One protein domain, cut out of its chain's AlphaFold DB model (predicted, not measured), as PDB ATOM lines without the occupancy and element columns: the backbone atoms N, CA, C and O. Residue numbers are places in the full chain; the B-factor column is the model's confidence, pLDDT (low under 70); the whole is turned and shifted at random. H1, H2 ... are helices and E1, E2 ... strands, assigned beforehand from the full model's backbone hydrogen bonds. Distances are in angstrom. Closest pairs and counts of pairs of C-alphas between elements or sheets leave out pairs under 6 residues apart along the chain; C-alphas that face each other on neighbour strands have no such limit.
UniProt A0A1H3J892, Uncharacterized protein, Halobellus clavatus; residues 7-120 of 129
ATOM      1  N   TYR A   7      12.656   6.946 -37.715       86.44
ATOM      2  CA  TYR A   7      13.552   7.183 -38.844       86.44
ATOM      3  C   TYR A   7      12.913   6.745 -40.160       86.44
ATOM      4  O   TYR A   7      12.417   5.624 -40.278       86.44
ATOM      5  N   ASN A   8      12.953   7.630 -41.150       87.31
ATOM      6  CA  ASN A   8      12.471   7.391 -42.500       87.31
ATOM      7  C   ASN A   8      13.668   7.528 -43.451       87.31
ATOM      8  O   ASN A   8      14.320   8.568 -43.455       87.31
ATOM      9  N   LEU A   9      13.979   6.491 -44.224       87.81
ATOM     10  CA  LEU A   9      15.017   6.527 -45.255       87.81
ATOM     11  C   LEU A   9      14.346   6.802 -46.590       87.81
ATOM     12  O   LEU A   9      13.440   6.056 -46.975       87.81
ATOM     13  N   VAL A  10      14.766   7.864 -47.268       88.12
ATOM     14  CA  VAL A  10      14.177   8.277 -48.541       88.12
ATOM     15  C   VAL A  10      15.240   8.730 -49.529       88.12
ATOM     16  O   VAL A  10      16.251   9.307 -49.148       88.12
ATOM     17  N   THR A  11      14.996   8.492 -50.810       86.50
ATOM     18  CA  THR A  11      15.788   9.067 -51.910       86.50
ATOM     19  C   THR A  11      15.275  10.458 -52.277       86.50
ATOM     20  O   THR A  11      16.036  11.362 -52.592       86.50
ATOM     21  N   ASP A  12      13.964  10.657 -52.135       85.38
ATOM     22  CA  ASP A  12      13.282  11.918 -52.389       85.38
ATOM     23  C   ASP A  12      12.545  12.391 -51.143       85.38
ATOM     24  O   ASP A  12      11.891  11.614 -50.441       85.38
ATOM     25  N   ARG A  13      12.602  13.701 -50.889       85.94
ATOM     26  CA  ARG A  13      11.885  14.316 -49.772       85.94
ATOM     27  C   ARG A  13      10.387  14.000 -49.870       85.94
ATOM     28  O   ARG A  13       9.721  14.359 -50.839       85.94
ATOM     29  N   ILE A  14       9.845  13.379 -48.825       83.81
ATOM     30  CA  ILE A  14       8.435  12.951 -48.773       83.81
ATOM     31  C   ILE A  14       7.493  14.035 -48.253       83.81
ATOM     32  O   ILE A  14       6.324  14.057 -48.642       83.81
ATOM     33  N   GLU A  15       7.990  14.930 -47.400       84.25
ATOM     34  CA  GLU A  15       7.302  16.153 -46.979       84.25
ATOM     35  C   GLU A  15       8.303  17.241 -46.572       84.25
ATOM     36  O   GLU A  15       9.450  16.940 -46.240       84.25
ATOM     37  N   ASP A  16       7.865  18.499 -46.551       85.88
ATOM     38  CA  ASP A  16       8.658  19.594 -45.993       85.88
ATOM     39  C   ASP A  16       8.699  19.534 -44.464       85.88
ATOM     40  O   ASP A  16       7.692  19.304 -43.789       85.88
ATOM     41  N   THR A  17       9.886  19.768 -43.913       88.62
ATOM     42  CA  THR A  17      10.143  19.751 -42.472       88.62
ATOM     43  C   THR A  17      10.450  21.146 -41.959       88.62
ATOM     44  O   THR A  17      10.769  22.057 -42.718       88.62
ATOM     45  N   GLU A  18      10.367  21.310 -40.642       88.75
ATOM     46  CA  GLU A  18      10.606  22.597 -39.976       88.75
ATOM     47  C   GLU A  18      12.063  23.051 -40.114       88.75
ATOM     48  O   GLU A  18      12.353  24.244 -40.160       88.75
ATOM     49  N   GLU A  19      12.975  22.085 -40.172       91.44
ATOM     50  CA  GLU A  19      14.406  22.312 -40.276       91.44
ATOM     51  C   GLU A  19      15.030  21.261 -41.205       91.44
ATOM     52  O   GLU A  19      14.531  20.134 -41.318       91.44
ATOM     53  N   GLU A  20      16.125  21.636 -41.863       94.06
ATOM     54  CA  GLU A  20      16.988  20.746 -42.636       94.06
ATOM     55  C   GLU A  20      18.433  20.901 -42.155       94.06
ATOM     56  O   GLU A  20      18.925  22.020 -42.006       94.06
ATOM     57  N   LEU A  21      19.109  19.777 -41.911       94.50
ATOM     58  CA  LEU A  21      20.490  19.741 -41.440       94.50
ATOM     59  C   LEU A  21      21.315  18.707 -42.217       94.50
ATOM     60  O   LEU A  21      20.861  17.582 -42.403       94.50
ATOM     61  N   PRO A  22      22.568  19.016 -42.587       94.69
ATOM     62  CA  PRO A  22      23.513  17.986 -43.005       94.69
ATOM     63  C   PRO A  22      23.766  16.978 -41.875       94.69
ATOM     64  O   PRO A  22      23.788  17.364 -40.701       94.69
ATOM     65  N   ALA A  23      24.043  15.718 -42.213       93.25
ATOM     66  CA  ALA A  23      24.270  14.630 -41.260       93.25
ATOM     67  C   ALA A  23      25.297  15.000 -40.182       93.25
ATOM     68  O   ALA A  23      25.019  14.880 -38.991       93.25
ATOM     69  N   LEU A  24      26.440  15.572 -40.571       92.88
ATOM     70  CA  LEU A  24      27.461  16.023 -39.623       92.88
ATOM     71  C   LEU A  24      26.921  17.041 -38.601       92.88
ATOM     72  O   LEU A  24      27.231  16.959 -37.413       92.88
ATOM     73  N   ALA A  25      26.113  18.010 -39.042       92.50
ATOM     74  CA  ALA A  25      25.523  19.015 -38.158       92.50
ATOM     75  C   ALA A  25      24.476  18.395 -37.223       92.50
ATOM     76  O   ALA A  25      24.424  18.732 -36.039       92.50
ATOM     77  N   PHE A  26      23.687  17.458 -37.743       92.50
ATOM     78  CA  PHE A  26      22.720  16.686 -36.978       92.50
ATOM     79  C   PHE A  26      23.388  15.876 -35.854       92.50
ATOM     80  O   PHE A  26      23.028  16.049 -34.689       92.50
ATOM     81  N   PHE A  27      24.414  15.076 -36.158       91.00
ATOM     82  CA  PHE A  27      25.120  14.282 -35.144       91.00
ATOM     83  C   PHE A  27      25.868  15.146 -34.137       91.00
ATOM     84  O   PHE A  27      25.811  14.876 -32.940       91.00
ATOM     85  N   ARG A  28      26.500  16.242 -34.577       91.62
ATOM     86  CA  ARG A  28      27.105  17.213 -33.652       91.62
ATOM     87  C   ARG A  28      26.067  17.804 -32.704       91.62
ATOM     88  O   ARG A  28      26.357  17.981 -31.525       91.62
ATOM     89  N   ARG A  29      24.863  18.114 -33.187       90.38
ATOM     90  CA  ARG A  29      23.779  18.622 -32.336       90.38
ATOM     91  C   ARG A  29      23.344  17.574 -31.318       90.38
ATOM     92  O   ARG A  29      23.203  17.918 -30.149       90.38
ATOM     93  N   LEU A  30      23.193  16.320 -31.738       88.06
ATOM     94  CA  LEU A  30      22.850  15.213 -30.845       88.06
ATOM     95  C   LEU A  30      23.915  14.964 -29.775       88.06
ATOM     96  O   LEU A  30      23.582  14.925 -28.594       88.06
ATOM     97  N   ALA A  31      25.188  14.888 -30.164       87.88
ATOM     98  CA  ALA A  31      26.308  14.681 -29.245       87.88
ATOM     99  C   ALA A  31      26.426  15.796 -28.187       87.88
ATOM    100  O   ALA A  31      26.873  15.561 -27.068       87.88
ATOM    101  N   ASN A  32      25.978  17.011 -28.513       88.12
ATOM    102  CA  ASN A  32      25.934  18.143 -27.583       88.12
ATOM    103  C   ASN A  32      24.618  18.241 -26.782       88.12
ATOM    104  O   ASN A  32      24.344  19.286 -26.193       88.12
ATOM    105  N   ASN A  33      23.793  17.187 -26.750       82.81
ATOM    106  CA  ASN A  33      22.470  17.167 -26.107       82.81
ATOM    107  C   ASN A  33      21.511  18.260 -26.621       82.81
ATOM    108  O   ASN A  33      20.655  18.765 -25.889       82.81
ATOM    109  N   GLY A  34      21.656  18.656 -27.886       80.00
ATOM    110  CA  GLY A  34      20.774  19.615 -28.532       80.00
ATOM    111  C   GLY A  34      19.373  19.040 -28.745       80.00
ATOM    112  O   GLY A  34      19.194  17.867 -29.063       80.00
ATOM    113  N   THR A  35      18.349  19.880 -28.616       81.88
ATOM    114  CA  THR A  35      16.969  19.486 -28.921       81.88
ATOM    115  C   THR A  35      16.748  19.471 -30.426       81.88
ATOM    116  O   THR A  35      17.230  20.354 -31.124       81.88
ATOM    117  N   LEU A  36      15.997  18.500 -30.940       83.94
ATOM    118  CA  LEU A  36      15.587  18.453 -32.349       83.94
ATOM    119  C   LEU A  36      14.131  18.908 -32.504       83.94
ATOM    120  O   LEU A  36      13.343  18.690 -31.573       83.94
ATOM    121  N   PRO A  37      13.728  19.477 -33.649       86.12
ATOM    122  CA  PRO A  37      12.317  19.734 -33.925       86.12
ATOM    123  C   PRO A  37      11.507  18.424 -34.027       86.12
ATOM    124  O   PRO A  37      12.079  17.329 -34.071       86.12
ATOM    125  N   PRO A  38      10.166  18.491 -33.968       85.44
ATOM    126  CA  PRO A  38       9.293  17.354 -34.251       85.44
ATOM    127  C   PRO A  38       9.505  16.745 -35.638       85.44
ATOM    128  O   PRO A  38       9.508  15.522 -35.742       85.44
ATOM    129  N   ARG A  39       9.692  17.570 -36.675       88.00
ATOM    130  CA  ARG A  39       9.972  17.108 -38.041       88.00
ATOM    131  C   ARG A  39      11.302  17.662 -38.529       88.00
ATOM    132  O   ARG A  39      11.491  18.877 -38.541       88.00
ATOM    133  N   LEU A  40      12.204  16.781 -38.953       90.94
ATOM    134  CA  LEU A  40      13.550  17.154 -39.392       90.94
ATOM    135  C   LEU A  40      13.935  16.416 -40.673       90.94
ATOM    136  O   LEU A  40      13.695  15.214 -40.794       90.94
ATOM    137  N   THR A  41      14.585  17.133 -41.584       93.38
ATOM    138  CA  THR A  41      15.268  16.542 -42.735       93.38
ATOM    139  C   THR A  41      16.762  16.490 -42.459       93.38
ATOM    140  O   THR A  41      17.362  17.497 -42.083       93.38
ATOM    141  N   VAL A  42      17.354  15.319 -42.645       93.44
ATOM    142  CA  VAL A  42      18.795  15.097 -42.595       93.44
ATOM    143  C   VAL A  42      19.277  14.739 -43.993       93.44
ATOM    144  O   VAL A  42      18.688  13.880 -44.640       93.44
ATOM    145  N   THR A  43      20.327  15.401 -44.467       94.31
ATOM    146  CA  THR A  43      20.896  15.192 -45.809       94.31
ATOM    147  C   THR A  43      22.366  14.794 -45.725       94.31
ATOM    148  O   THR A  43      23.013  15.044 -44.702       94.31
ATOM    149  N   ARG A  44      22.924  14.231 -46.804       91.94
ATOM    150  CA  ARG A  44      24.370  13.973 -46.949       91.94
ATOM    151  C   ARG A  44      24.942  13.012 -45.904       91.94
ATOM    152  O   ARG A  44      26.043  13.219 -45.391       91.94
ATOM    153  N   LEU A  45      24.178  11.986 -45.534       91.69
ATOM    154  CA  LEU A  45      24.691  10.927 -44.661       91.69
ATOM    155  C   LEU A  45      25.661  10.024 -45.433       91.69
ATOM    156  O   LEU A  45      26.698   9.632 -44.910       91.69
ATOM    157  N   GLU A  46      25.342   9.748 -46.688       89.62
ATOM    158  CA  GLU A  46      26.173   9.051 -47.656       89.62
ATOM    159  C   GLU A  46      27.529   9.733 -47.848       89.62
ATOM    160  O   GLU A  46      28.553   9.061 -47.803       89.62
ATOM    161  N   ASP A  47      27.554  11.064 -47.953       90.56
ATOM    162  CA  ASP A  47      28.803  11.817 -48.070       90.56
ATOM    163  C   ASP A  47      29.644  11.674 -46.803       90.56
ATOM    164  O   ASP A  47      30.830  11.380 -46.889       90.56
ATOM    165  N   LEU A  48      29.016  11.804 -45.629       90.88
ATOM    166  CA  LEU A  48      29.702  11.650 -44.347       90.88
ATOM    167  C   LEU A  48      30.352  10.265 -44.212       90.88
ATOM    168  O   LEU A  48      31.483  10.170 -43.754       90.88
ATOM    169  N   LEU A  49      29.648   9.199 -44.601       90.31
ATOM    170  CA  LEU A  49      30.168   7.828 -44.525       90.31
ATOM    171  C   LEU A  49      31.181   7.507 -45.630       90.31
ATOM    172  O   LEU A  49      32.032   6.633 -45.447       90.31
ATOM    173  N   TYR A  50      31.069   8.168 -46.782       89.50
ATOM    174  CA  TYR A  50      32.008   8.031 -47.888       89.50
ATOM    175  C   TYR A  50      33.336   8.740 -47.608       89.50
ATOM    176  O   TYR A  50      34.385   8.208 -47.958       89.50
ATOM    177  N   GLU A  51      33.296   9.912 -46.968       89.94
ATOM    178  CA  GLU A  51      34.487  10.659 -46.549       89.94
ATOM    179  C   GLU A  51      35.267   9.953 -45.426       89.94
ATOM    180  O   GLU A  51      36.449  10.238 -45.246       89.94
ATOM    181  N   THR A  52      34.635   9.031 -44.692       89.25
ATOM    182  CA  THR A  52      35.321   8.151 -43.740       89.25
ATOM    183  C   THR A  52      36.116   7.067 -44.466       89.25
ATOM    184  O   THR A  52      35.604   6.403 -45.379       89.25
ATOM    185  N   ASP A  53      37.342   6.838 -43.991       88.50
ATOM    186  CA  ASP A  53      38.209   5.760 -44.454       88.50
ATOM    187  C   ASP A  53      37.482   4.406 -44.411       88.50
ATOM    188  O   ASP A  53      36.773   4.080 -43.459       88.50
ATOM    189  N   GLU A  54      37.641   3.598 -45.463       85.50
ATOM    190  CA  GLU A  54      36.910   2.332 -45.615       85.50
ATOM    191  C   GLU A  54      37.163   1.364 -44.451       85.50
ATOM    192  O   GLU A  54      36.231   0.711 -43.987       85.50
ATOM    193  N   GLU A  55      38.397   1.331 -43.941       87.88
ATOM    194  CA  GLU A  55      38.803   0.497 -42.803       87.88
ATOM    195  C   GLU A  55      38.186   0.965 -41.470       87.88
ATOM    196  O   GLU A  55      38.002   0.158 -40.560       87.88
ATOM    197  N   GLU A  56      37.825   2.247 -41.365       88.94
ATOM    198  CA  GLU A  56      37.263   2.875 -40.158       88.94
ATOM    199  C   GLU A  56      35.741   3.069 -40.247       88.94
ATOM    200  O   GLU A  56      35.081   3.382 -39.254       88.94
ATOM    201  N   ARG A  57      35.141   2.862 -41.425       89.69
ATOM    202  CA  ARG A  57      33.718   3.126 -41.679       89.69
ATOM    203  C   ARG A  57      32.802   2.365 -40.728       89.69
ATOM    204  O   ARG A  57      31.838   2.934 -40.221       89.69
ATOM    205  N   ASP A  58      33.107   1.101 -40.459       87.50
ATOM    206  CA  ASP A  58      32.331   0.284 -39.525       87.50
ATOM    207  C   ASP A  58      32.400   0.818 -38.088       87.50
ATOM    208  O   ASP A  58      31.412   0.745 -37.351       87.50
ATOM    209  N   GLU A  59      33.548   1.360 -37.680       89.69
ATOM    210  CA  GLU A  59      33.719   2.002 -36.377       89.69
ATOM    211  C   GLU A  59      32.944   3.319 -36.321       89.69
ATOM    212  O   GLU A  59      32.131   3.503 -35.416       89.69
ATOM    213  N   ALA A  60      33.062   4.166 -37.346       90.25
ATOM    214  CA  ALA A  60      32.301   5.407 -37.442       90.25
ATOM    215  C   ALA A  60      30.784   5.159 -37.405       90.25
ATOM    216  O   ALA A  60      30.057   5.836 -36.679       90.25
ATOM    217  N   VAL A  61      30.277   4.150 -38.121       90.12
ATOM    218  CA  VAL A  61      28.852   3.778 -38.070       90.12
ATOM    219  C   VAL A  61      28.432   3.370 -36.656       90.12
ATOM    220  O   VAL A  61      27.340   3.738 -36.217       90.12
ATOM    221  N   ARG A  62      29.284   2.645 -35.918       89.75
ATOM    222  CA  ARG A  62      29.013   2.285 -34.516       89.75
ATOM    223  C   ARG A  62      28.982   3.513 -33.612       89.75
ATOM    224  O   ARG A  62      28.051   3.625 -32.821       89.75
ATOM    225  N   GLU A  63      29.917   4.444 -33.766       90.38
ATOM    226  CA  GLU A  63      29.916   5.695 -32.998       90.38
ATOM    227  C   GLU A  63      28.650   6.521 -33.263       90.38
ATOM    228  O   GLU A  63      27.975   6.960 -32.331       90.38
ATOM    229  N   LEU A  64      28.267   6.686 -34.534       90.62
ATOM    230  CA  LEU A  64      27.047   7.404 -34.911       90.62
ATOM    231  C   LEU A  64      25.788   6.716 -34.363       90.62
ATOM    232  O   LEU A  64      24.860   7.385 -33.894       90.62
ATOM    233  N   ARG A  65      25.762   5.380 -34.376       89.50
ATOM    234  CA  ARG A  65      24.699   4.587 -33.754       89.50
ATOM    235  C   ARG A  65      24.628   4.822 -32.248       89.50
ATOM    236  O   ARG A  65      23.525   4.956 -31.715       89.50
ATOM    237  N   ASP A  66      25.763   4.869 -31.558       88.81
ATOM    238  CA  ASP A  66      25.797   5.128 -30.120       88.81
ATOM    239  C   ASP A  66      25.312   6.548 -29.802       88.81
ATOM    240  O   ASP A  66      24.485   6.705 -28.906       88.81
ATOM    241  N   VAL A  67      25.658   7.555 -30.612       88.62
ATOM    242  CA  VAL A  67      25.093   8.914 -30.487       88.62
ATOM    243  C   VAL A  67      23.565   8.905 -30.619       88.62
ATOM    244  O   VAL A  67      22.864   9.518 -29.810       88.62
ATOM    245  N   LEU A  68      23.012   8.186 -31.601       85.19
ATOM    246  CA  LEU A  68      21.556   8.047 -31.739       85.19
ATOM    247  C   LEU A  68      20.931   7.346 -30.536       85.19
ATOM    248  O   LEU A  68      19.893   7.777 -30.030       85.19
ATOM    249  N   ARG A  69      21.576   6.287 -30.050       83.31
ATOM    250  CA  ARG A  69      21.118   5.522 -28.894       83.31
ATOM    251  C   ARG A  69      21.110   6.365 -27.617       83.31
ATOM    252  O   ARG A  69      20.123   6.337 -26.881       83.31
ATOM    253  N   GLU A  70      22.189   7.097 -27.356       81.25
ATOM    254  CA  GLU A  70      22.399   7.925 -26.163       81.25
ATOM    255  C   GLU A  70      21.538   9.181 -26.158       81.25
ATOM    256  O   GLU A  70      20.973   9.528 -25.120       81.25
ATOM    257  N   SER A  71      21.332   9.794 -27.329       73.19
ATOM    258  CA  SER A  71      20.344  10.869 -27.498       73.19
ATOM    259  C   SER A  71      18.906  10.410 -27.210       73.19
ATOM    260  O   SER A  71      17.982  11.224 -27.149       73.19
ATOM    261  N   GLY A  72      18.738   9.110 -26.949       56.75
ATOM    262  CA  GLY A  72      17.530   8.500 -26.456       56.75
ATOM    263  C   GLY A  72      16.543   8.388 -27.588       56.75
ATOM    264  O   GLY A  72      15.618   9.199 -27.628       56.75
ATOM    265  N   SER A  73      16.757   7.388 -28.461       52.78
ATOM    266  CA  SER A  73      15.807   6.883 -29.467       52.78
ATOM    267  C   SER A  73      14.408   7.421 -29.204       52.78
ATOM    268  O   SER A  73      13.707   6.958 -28.304       52.78
ATOM    269  N   PHE A  74      14.118   8.518 -29.903       58.34
ATOM    270  CA  PHE A  74      12.838   9.177 -30.093       58.34
ATOM    271  C   PHE A  74      11.704   8.694 -29.178       58.34
ATOM    272  O   PHE A  74      10.722   8.126 -29.637       58.34
ATOM    273  N   ARG A  75      11.774   8.989 -27.872       50.34
ATOM    274  CA  ARG A  75      10.679   8.707 -26.914       50.34
ATOM    275  C   ARG A  75       9.430   9.590 -27.130       50.34
ATOM    276  O   ARG A  75       8.702   9.885 -26.187       50.34
ATOM    277  N   GLY A  76       9.187  10.059 -28.353       58.84
ATOM    278  CA  GLY A  76       8.092  10.953 -28.717       58.84
ATOM    279  C   GLY A  76       7.745  10.870 -30.209       58.84
ATOM    280  O   GLY A  76       8.412  10.166 -30.958       58.84
ATOM    281  N   PRO A  77       6.728  11.616 -30.675       66.75
ATOM    282  CA  PRO A  77       6.173  11.522 -32.032       66.75
ATOM    283  C   PRO A  77       7.055  12.182 -33.108       66.75
ATOM    284  O   PRO A  77       6.539  12.658 -34.117       66.75
ATOM    285  N   LYS A  78       8.367  12.300 -32.872       80.69
ATOM    286  CA  LYS A  78       9.252  12.969 -33.825       80.69
ATOM    287  C   LYS A  78       9.462  12.078 -35.039       80.69
ATOM    288  O   LYS A  78       9.514  10.853 -34.919       80.69
ATOM    289  N   ALA A  79       9.615  12.718 -36.180       87.50
ATOM    290  CA  ALA A  79       9.773  12.064 -37.454       87.50
ATOM    291  C   ALA A  79      10.968  12.680 -38.178       87.50
ATOM    292  O   ALA A  79      10.991  13.884 -38.452       87.50
ATOM    293  N   ILE A  80      11.980  11.860 -38.438       88.38
ATOM    294  CA  ILE A  80      13.189  12.279 -39.142       88.38
ATOM    295  C   ILE A  80      13.228  11.566 -40.478       88.38
ATOM    296  O   ILE A  80      13.066  10.346 -40.518       88.38
ATOM    297  N   GLN A  81      13.449  12.317 -41.551       90.94
ATOM    298  CA  GLN A  81      13.832  11.740 -42.835       90.94
ATOM    299  C   GLN A  81      15.318  11.923 -43.078       90.94
ATOM    300  O   GLN A  81      15.835  13.025 -42.926       90.94
ATOM    301  N   PHE A  82      15.973  10.845 -43.480       91.25
ATOM    302  CA  PHE A  82      17.295  10.864 -44.077       91.25
ATOM    303  C   PHE A  82      17.113  10.800 -45.586       91.25
ATOM    304  O   PHE A  82      16.571   9.819 -46.093       91.25
ATOM    305  N   VAL A  83      17.508  11.875 -46.262       91.56
ATOM    306  CA  VAL A  83      17.469  11.999 -47.717       91.56
ATOM    307  C   VAL A  83      18.843  11.631 -48.260       91.56
ATOM    308  O   VAL A  83      19.837  12.228 -47.838       91.56
ATOM    309  N   PHE A  84      18.871  10.674 -49.182       88.69
ATOM    310  CA  PHE A  84      20.086  10.142 -49.791       88.69
ATOM    311  C   PHE A  84      20.157  10.481 -51.280       88.69
ATOM    312  O   PHE A  84      19.186  10.272 -52.003       88.69
ATOM    313  N   ASP A  85      21.324  10.923 -51.742       86.62
ATOM    314  CA  ASP A  85      21.668  11.069 -53.162       86.62
ATOM    315  C   ASP A  85      22.213   9.738 -53.724       86.62
ATOM    316  O   ASP A  85      23.379   9.608 -54.100       86.62
ATOM    317  N   GLY A  86      21.384   8.693 -53.677       83.25
ATOM    318  CA  GLY A  86      21.746   7.344 -54.110       83.25
ATOM    319  C   GLY A  86      20.571   6.372 -54.075       83.25
ATOM    320  O   GLY A  86      19.467   6.723 -53.661       83.25
ATOM    321  N   ASP A  87      20.818   5.132 -54.490       84.00
ATOM    322  CA  ASP A  87      19.802   4.081 -54.474       84.00
ATOM    323  C   ASP A  87      19.805   3.367 -53.118       84.00
ATOM    324  O   ASP A  87      20.846   2.896 -52.652       84.00
ATOM    325  N   LEU A  88      18.636   3.240 -52.488       82.69
ATOM    326  CA  LEU A  88      18.471   2.379 -51.316       82.69
ATOM    327  C   LEU A  88      18.398   0.917 -51.770       82.69
ATOM    328  O   LEU A  88      17.558   0.551 -52.589       82.69
ATOM    329  N   VAL A  89      19.280   0.083 -51.226       81.75
ATOM    330  CA  VAL A  89      19.370  -1.350 -51.514       81.75
ATOM    331  C   VAL A  89      19.085  -2.135 -50.234       81.75
ATOM    332  O   VAL A  89      19.715  -1.909 -49.198       81.75
ATOM    333  N   ASP A  90      18.117  -3.047 -50.313       71.06
ATOM    334  CA  ASP A  90      17.706  -3.962 -49.242       71.06
ATOM    335  C   ASP A  90      18.254  -5.374 -49.527       71.06
ATOM    336  O   ASP A  90      17.570  -6.190 -50.147       71.06
ATOM    337  N   ASP A  91      19.510  -5.621 -49.134       68.56
ATOM    338  CA  ASP A  91      20.136  -6.956 -49.134       68.56
ATOM    339  C   ASP A  91      20.084  -7.563 -47.711       68.56
ATOM    340  O   ASP A  91      19.015  -7.945 -47.241       68.56
ATOM    341  N   ASP A  92      21.218  -7.640 -46.998       64.25
ATOM    342  CA  ASP A  92      21.302  -8.153 -45.616       64.25
ATOM    343  C   ASP A  92      21.098  -7.052 -44.557       64.25
ATOM    344  O   ASP A  92      20.621  -7.298 -43.448       64.25
ATOM    345  N   VAL A  93      21.491  -5.824 -44.903       69.06
ATOM    346  CA  VAL A  93      21.342  -4.589 -44.125       69.06
ATOM    347  C   VAL A  93      21.054  -3.469 -45.121       69.06
ATOM    348  O   VAL A  93      21.695  -3.422 -46.176       69.06
ATOM    349  N   PHE A  94      20.148  -2.540 -44.784       78.06
ATOM    350  CA  PHE A  94      19.888  -1.369 -45.628       78.06
ATOM    351  C   PHE A  94      21.194  -0.666 -45.992       78.06
ATOM    352  O   PHE A  94      21.941  -0.224 -45.118       78.06
ATOM    353  N   SER A  95      21.462  -0.562 -47.286       83.31
ATOM    354  CA  SER A  95      22.667   0.064 -47.810       83.31
ATOM    355  C   SER A  95      22.295   1.152 -48.803       83.31
ATOM    356  O   SER A  95      21.289   1.047 -49.499       83.31
ATOM    357  N   VAL A  96      23.099   2.208 -48.871       85.12
ATOM    358  CA  VAL A  96      22.967   3.224 -49.920       85.12
ATOM    359  C   VAL A  96      24.042   2.955 -50.952       85.12
ATOM    360  O   VAL A  96      25.230   2.940 -50.624       85.12
ATOM    361  N   ARG A  97      23.616   2.731 -52.192       87.75
ATOM    362  CA  ARG A  97      24.490   2.646 -53.351       87.75
ATOM    363  C   ARG A  97      24.666   4.048 -53.925       87.75
ATOM    364  O   ARG A  97      23.707   4.641 -54.414       87.75
ATOM    365  N   ILE A  98      25.896   4.548 -53.900       85.88
ATOM    366  CA  ILE A  98      26.283   5.800 -54.557       85.88
ATOM    367  C   ILE A  98      27.253   5.525 -55.706       85.88
ATOM    368  O   ILE A  98      27.998   4.544 -55.687       85.88
ATOM    369  N   GLU A  99      27.269   6.414 -56.696       85.75
ATOM    370  CA  GLU A  99      28.241   6.381 -57.790       85.75
ATOM    371  C   GLU A  99      29.290   7.480 -57.579       85.75
ATOM    372  O   GLU A  99      28.987   8.675 -57.600       85.75
ATOM    373  N   ARG A 100      30.550   7.088 -57.359       83.50
ATOM    374  CA  ARG A 100      31.669   8.019 -57.142       83.50
ATOM    375  C   ARG A 100      32.862   7.585 -57.983       83.50
ATOM    376  O   ARG A 100      33.297   6.446 -57.918       83.50
ATOM    377  N   GLY A 101      33.381   8.492 -58.811       79.31
ATOM    378  CA  GLY A 101      34.560   8.209 -59.644       79.31
ATOM    379  C   GLY A 101      34.365   7.138 -60.728       79.31
ATOM    380  O   GLY A 101      35.341   6.757 -61.361       79.31
ATOM    381  N   GLY A 102      33.128   6.692 -60.978       82.75
ATOM    382  CA  GLY A 102      32.814   5.586 -61.892       82.75
ATOM    383  C   GLY A 102      32.636   4.232 -61.198       82.75
ATOM    384  O   GLY A 102      32.209   3.284 -61.853       82.75
ATOM    385  N   ASP A 103      32.892   4.161 -59.891       83.62
ATOM    386  CA  ASP A 103      32.703   2.964 -59.079       83.62
ATOM    387  C   ASP A 103      31.394   3.043 -58.281       83.62
ATOM    388  O   ASP A 103      30.981   4.108 -57.808       83.62
ATOM    389  N   ALA A 104      30.731   1.892 -58.139       86.25
ATOM    390  CA  ALA A 104      29.562   1.740 -57.283       86.25
ATOM    391  C   ALA A 104      30.016   1.420 -55.856       86.25
ATOM    392  O   ALA A 104      30.683   0.411 -55.625       86.25
ATOM    393  N   ILE A 105      29.637   2.270 -54.907       86.31
ATOM    394  CA  ILE A 105      30.036   2.162 -53.504       86.31
ATOM    395  C   ILE A 105      28.798   1.908 -52.661       86.31
ATOM    396  O   ILE A 105      27.795   2.606 -52.798       86.31
ATOM    397  N   TYR A 106      28.888   0.915 -51.780       87.25
ATOM    398  CA  TYR A 106      27.807   0.504 -50.895       87.25
ATOM    399  C   TYR A 106      28.120   0.947 -49.470       87.25
ATOM    400  O   TYR A 106      29.127   0.543 -48.887       87.25
ATOM    401  N   LEU A 107      27.260   1.796 -48.913       87.69
ATOM    402  CA  LEU A 107      27.412   2.342 -47.569       87.69
ATOM    403  C   LEU A 107      26.403   1.683 -46.621       87.69
ATOM    404  O   LEU A 107      25.201   1.774 -46.885       87.69
ATOM    405  N   PRO A 108      26.845   1.056 -45.514       84.56
ATOM    406  CA  PRO A 108      25.989   0.247 -44.646       84.56
ATOM    407  C   PRO A 108      25.166   1.112 -43.675       84.56
ATOM    408  O   PRO A 108      25.360   1.082 -42.458       84.56
ATOM    409  N   VAL A 109      24.231   1.907 -44.202       85.06
ATOM    410  CA  VAL A 109      23.441   2.865 -43.410       85.06
ATOM    411  C   VAL A 109      22.499   2.199 -42.407       85.06
ATOM    412  O   VAL A 109      22.203   2.779 -41.371       85.06
ATOM    413  N   GLY A 110      22.036   0.977 -42.663       81.69
ATOM    414  CA  GLY A 110      21.103   0.265 -41.791       81.69
ATOM    415  C   GLY A 110      21.695  -0.028 -40.414       81.69
ATOM    416  O   GLY A 110      20.986   0.044 -39.415       81.69
ATOM    417  N   ASN A 111      23.013  -0.243 -40.340       84.38
ATOM    418  CA  ASN A 111      23.735  -0.501 -39.090       84.38
ATOM    419  C   ASN A 111      23.790   0.710 -38.148       84.38
ATOM    420  O   ASN A 111      24.133   0.560 -36.974       84.38
ATOM    421  N   LEU A 112      23.453   1.899 -38.649       85.12
ATOM    422  CA  LEU A 112      23.408   3.138 -37.883       85.12
ATOM    423  C   LEU A 112      22.168   3.210 -36.978       85.12
ATOM    424  O   LEU A 112      22.196   3.836 -35.917       85.12
ATOM    425  N   PHE A 113      21.069   2.565 -37.372       82.81
ATOM    426  CA  PHE A 113      19.783   2.702 -36.699       82.81
ATOM    427  C   PHE A 113      19.572   1.582 -35.677       82.81
ATOM    428  O   PHE A 113      19.631   0.397 -35.985       82.81
ATOM    429  N   VAL A 114      19.325   1.968 -34.422       72.81
ATOM    430  CA  VAL A 114      19.041   1.022 -33.325       72.81
ATOM    431  C   VAL A 114      17.668   0.367 -33.488       72.81
ATOM    432  O   VAL A 114      17.485  -0.792 -33.128       72.81
ATOM    433  N   GLU A 115      16.705   1.131 -33.999       72.50
ATOM    434  CA  GLU A 115      15.376   0.658 -34.378       72.50
ATOM    435  C   GLU A 115      15.329   0.533 -35.897       72.50
ATOM    436  O   GLU A 115      15.888   1.384 -36.587       72.50
ATOM    437  N   GLU A 116      14.660  -0.505 -36.404       72.69
ATOM    438  CA  GLU A 116      14.557  -0.748 -37.843       72.69
ATOM    439  C   GLU A 116      13.961   0.490 -38.542       72.69
ATOM    440  O   GLU A 116      12.817   0.873 -38.256       72.69
ATOM    441  N   PRO A 117      14.738   1.173 -39.402       76.56
ATOM    442  CA  PRO A 117      14.283   2.388 -40.044       76.56
ATOM    443  C   PRO A 117      13.272   2.031 -41.135       76.56
ATOM    444  O   PRO A 117      13.333   0.968 -41.752       76.56
ATOM    445  N   ARG A 118      12.323   2.929 -41.402       79.19
ATOM    446  CA  ARG A 118      11.334   2.709 -42.460       79.19
ATOM    447  C   ARG A 118      11.859   3.252 -43.773       79.19
ATOM    448  O   ARG A 118      12.050   4.457 -43.897       79.19
ATOM    449  N   VAL A 119      12.021   2.391 -44.766       73.25
ATOM    450  CA  VAL A 119      12.230   2.847 -46.139       73.25
ATOM    451  C   VAL A 119      10.901   3.345 -46.690       73.25
ATOM    452  O   VAL A 119       9.908   2.616 -46.712       73.25
ATOM    453  N   VAL A 120      10.867   4.610 -47.100       69.12
ATOM    454  CA  VAL A 120       9.700   5.207 -47.748       69.12
ATOM    455  C   VAL A 120      10.099   5.543 -49.177       69.12
ATOM    456  O   VAL A 120      10.523   6.652 -49.483       69.12
TER     457      VAL A 120
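This is residues 7 to 120 of the 129 residues of an uncharacterized protein of Halobellus clavatus (UniProt A0A1H3J892). A twisted four-stranded parallel sheet, in the order E1, E4, E3, E2, has H1 standing up from one face and the longest helix, H3, beyond it, packed on H1. Past the ends of its strands a small three-stranded antiparallel sheet, E5, E6, E7, reaches away, with H2 packed on it and H4 beside E6. The printed part has 114 residues, with four named helices and seven named strands in the order E1 E2 H1 E3 H2 H3 E4 E5 E6 E7 H4; the class is mixed, helices and strands. It is compact, with a radius of gyration of the C-alphas of 13.4 A and spans of 39 by 28 by 24 A.

The larger sheet holds E1, residues 7 to 10, E4, residues 79 to 83 and 12.8 A long, E3, residues 39 to 43 and 13.5 A, and E2, residues 19 to 22. C-alpha 7 is at (13.552, 7.183, -38.844). The helices are H1, residues 23 to 31 and 12.2 A, H2, residues 45 to 51, H3, residues 57 to 70 and 19.8 A, and H4, residues 109 to 112, whose C-alpha 112 is at (23.408, 3.138, -37.883). The smaller sheet holds E5, residues 87 to 90, E6, residues 94 to 100 and 19.0 A, and E7, residues 103 to 107 and 12.7 A.

In the larger sheet N 82 and O 8 are 2.8 A apart, N 42 and O 81 2.8 A, and N 21 and O 41 2.9 A, within hydrogen-bond range. E2, H1, E3 and E3, H2 H3, E4 are strand-helix-strand units, parallel neighbours joined through helices, with right-handed crossovers. H1 is on this sheet over E2, at a height of 9.6 A. H3 touches H1 with residues 64 to 68 alone, the closest C-alphas being Ala 31 and Val 67, 6.0 A, at a steep tilt of 46 degrees. H2 and H3, a helical hairpin, only just touch, with 3 pairs of C-alphas within 8 A, the closest Leu 49 and Arg 57, 6.5 A. E5 E6 E7 is a meander, each strand antiparallel to the one before; N 89 and O 95 are 2.8 A apart, N 98 and O 105 2.9 A. H2 is on it at a height of 9.2 A. H4 touches H3, C-alphas 112 and 65 being 4.6 A apart, the closest. In H1, H2 and H3 every O i to N i+4 pair is within hydrogen-bond range; H4 is too short for one.

The C-alphas farthest apart are those of Gly 76 and Gly 102, 41.7 A. The printed part has no cut and no long link. The mean pLDDT of the printed part is 84.3; residues 72 to 77, 91 to 93 and 120 are under 70.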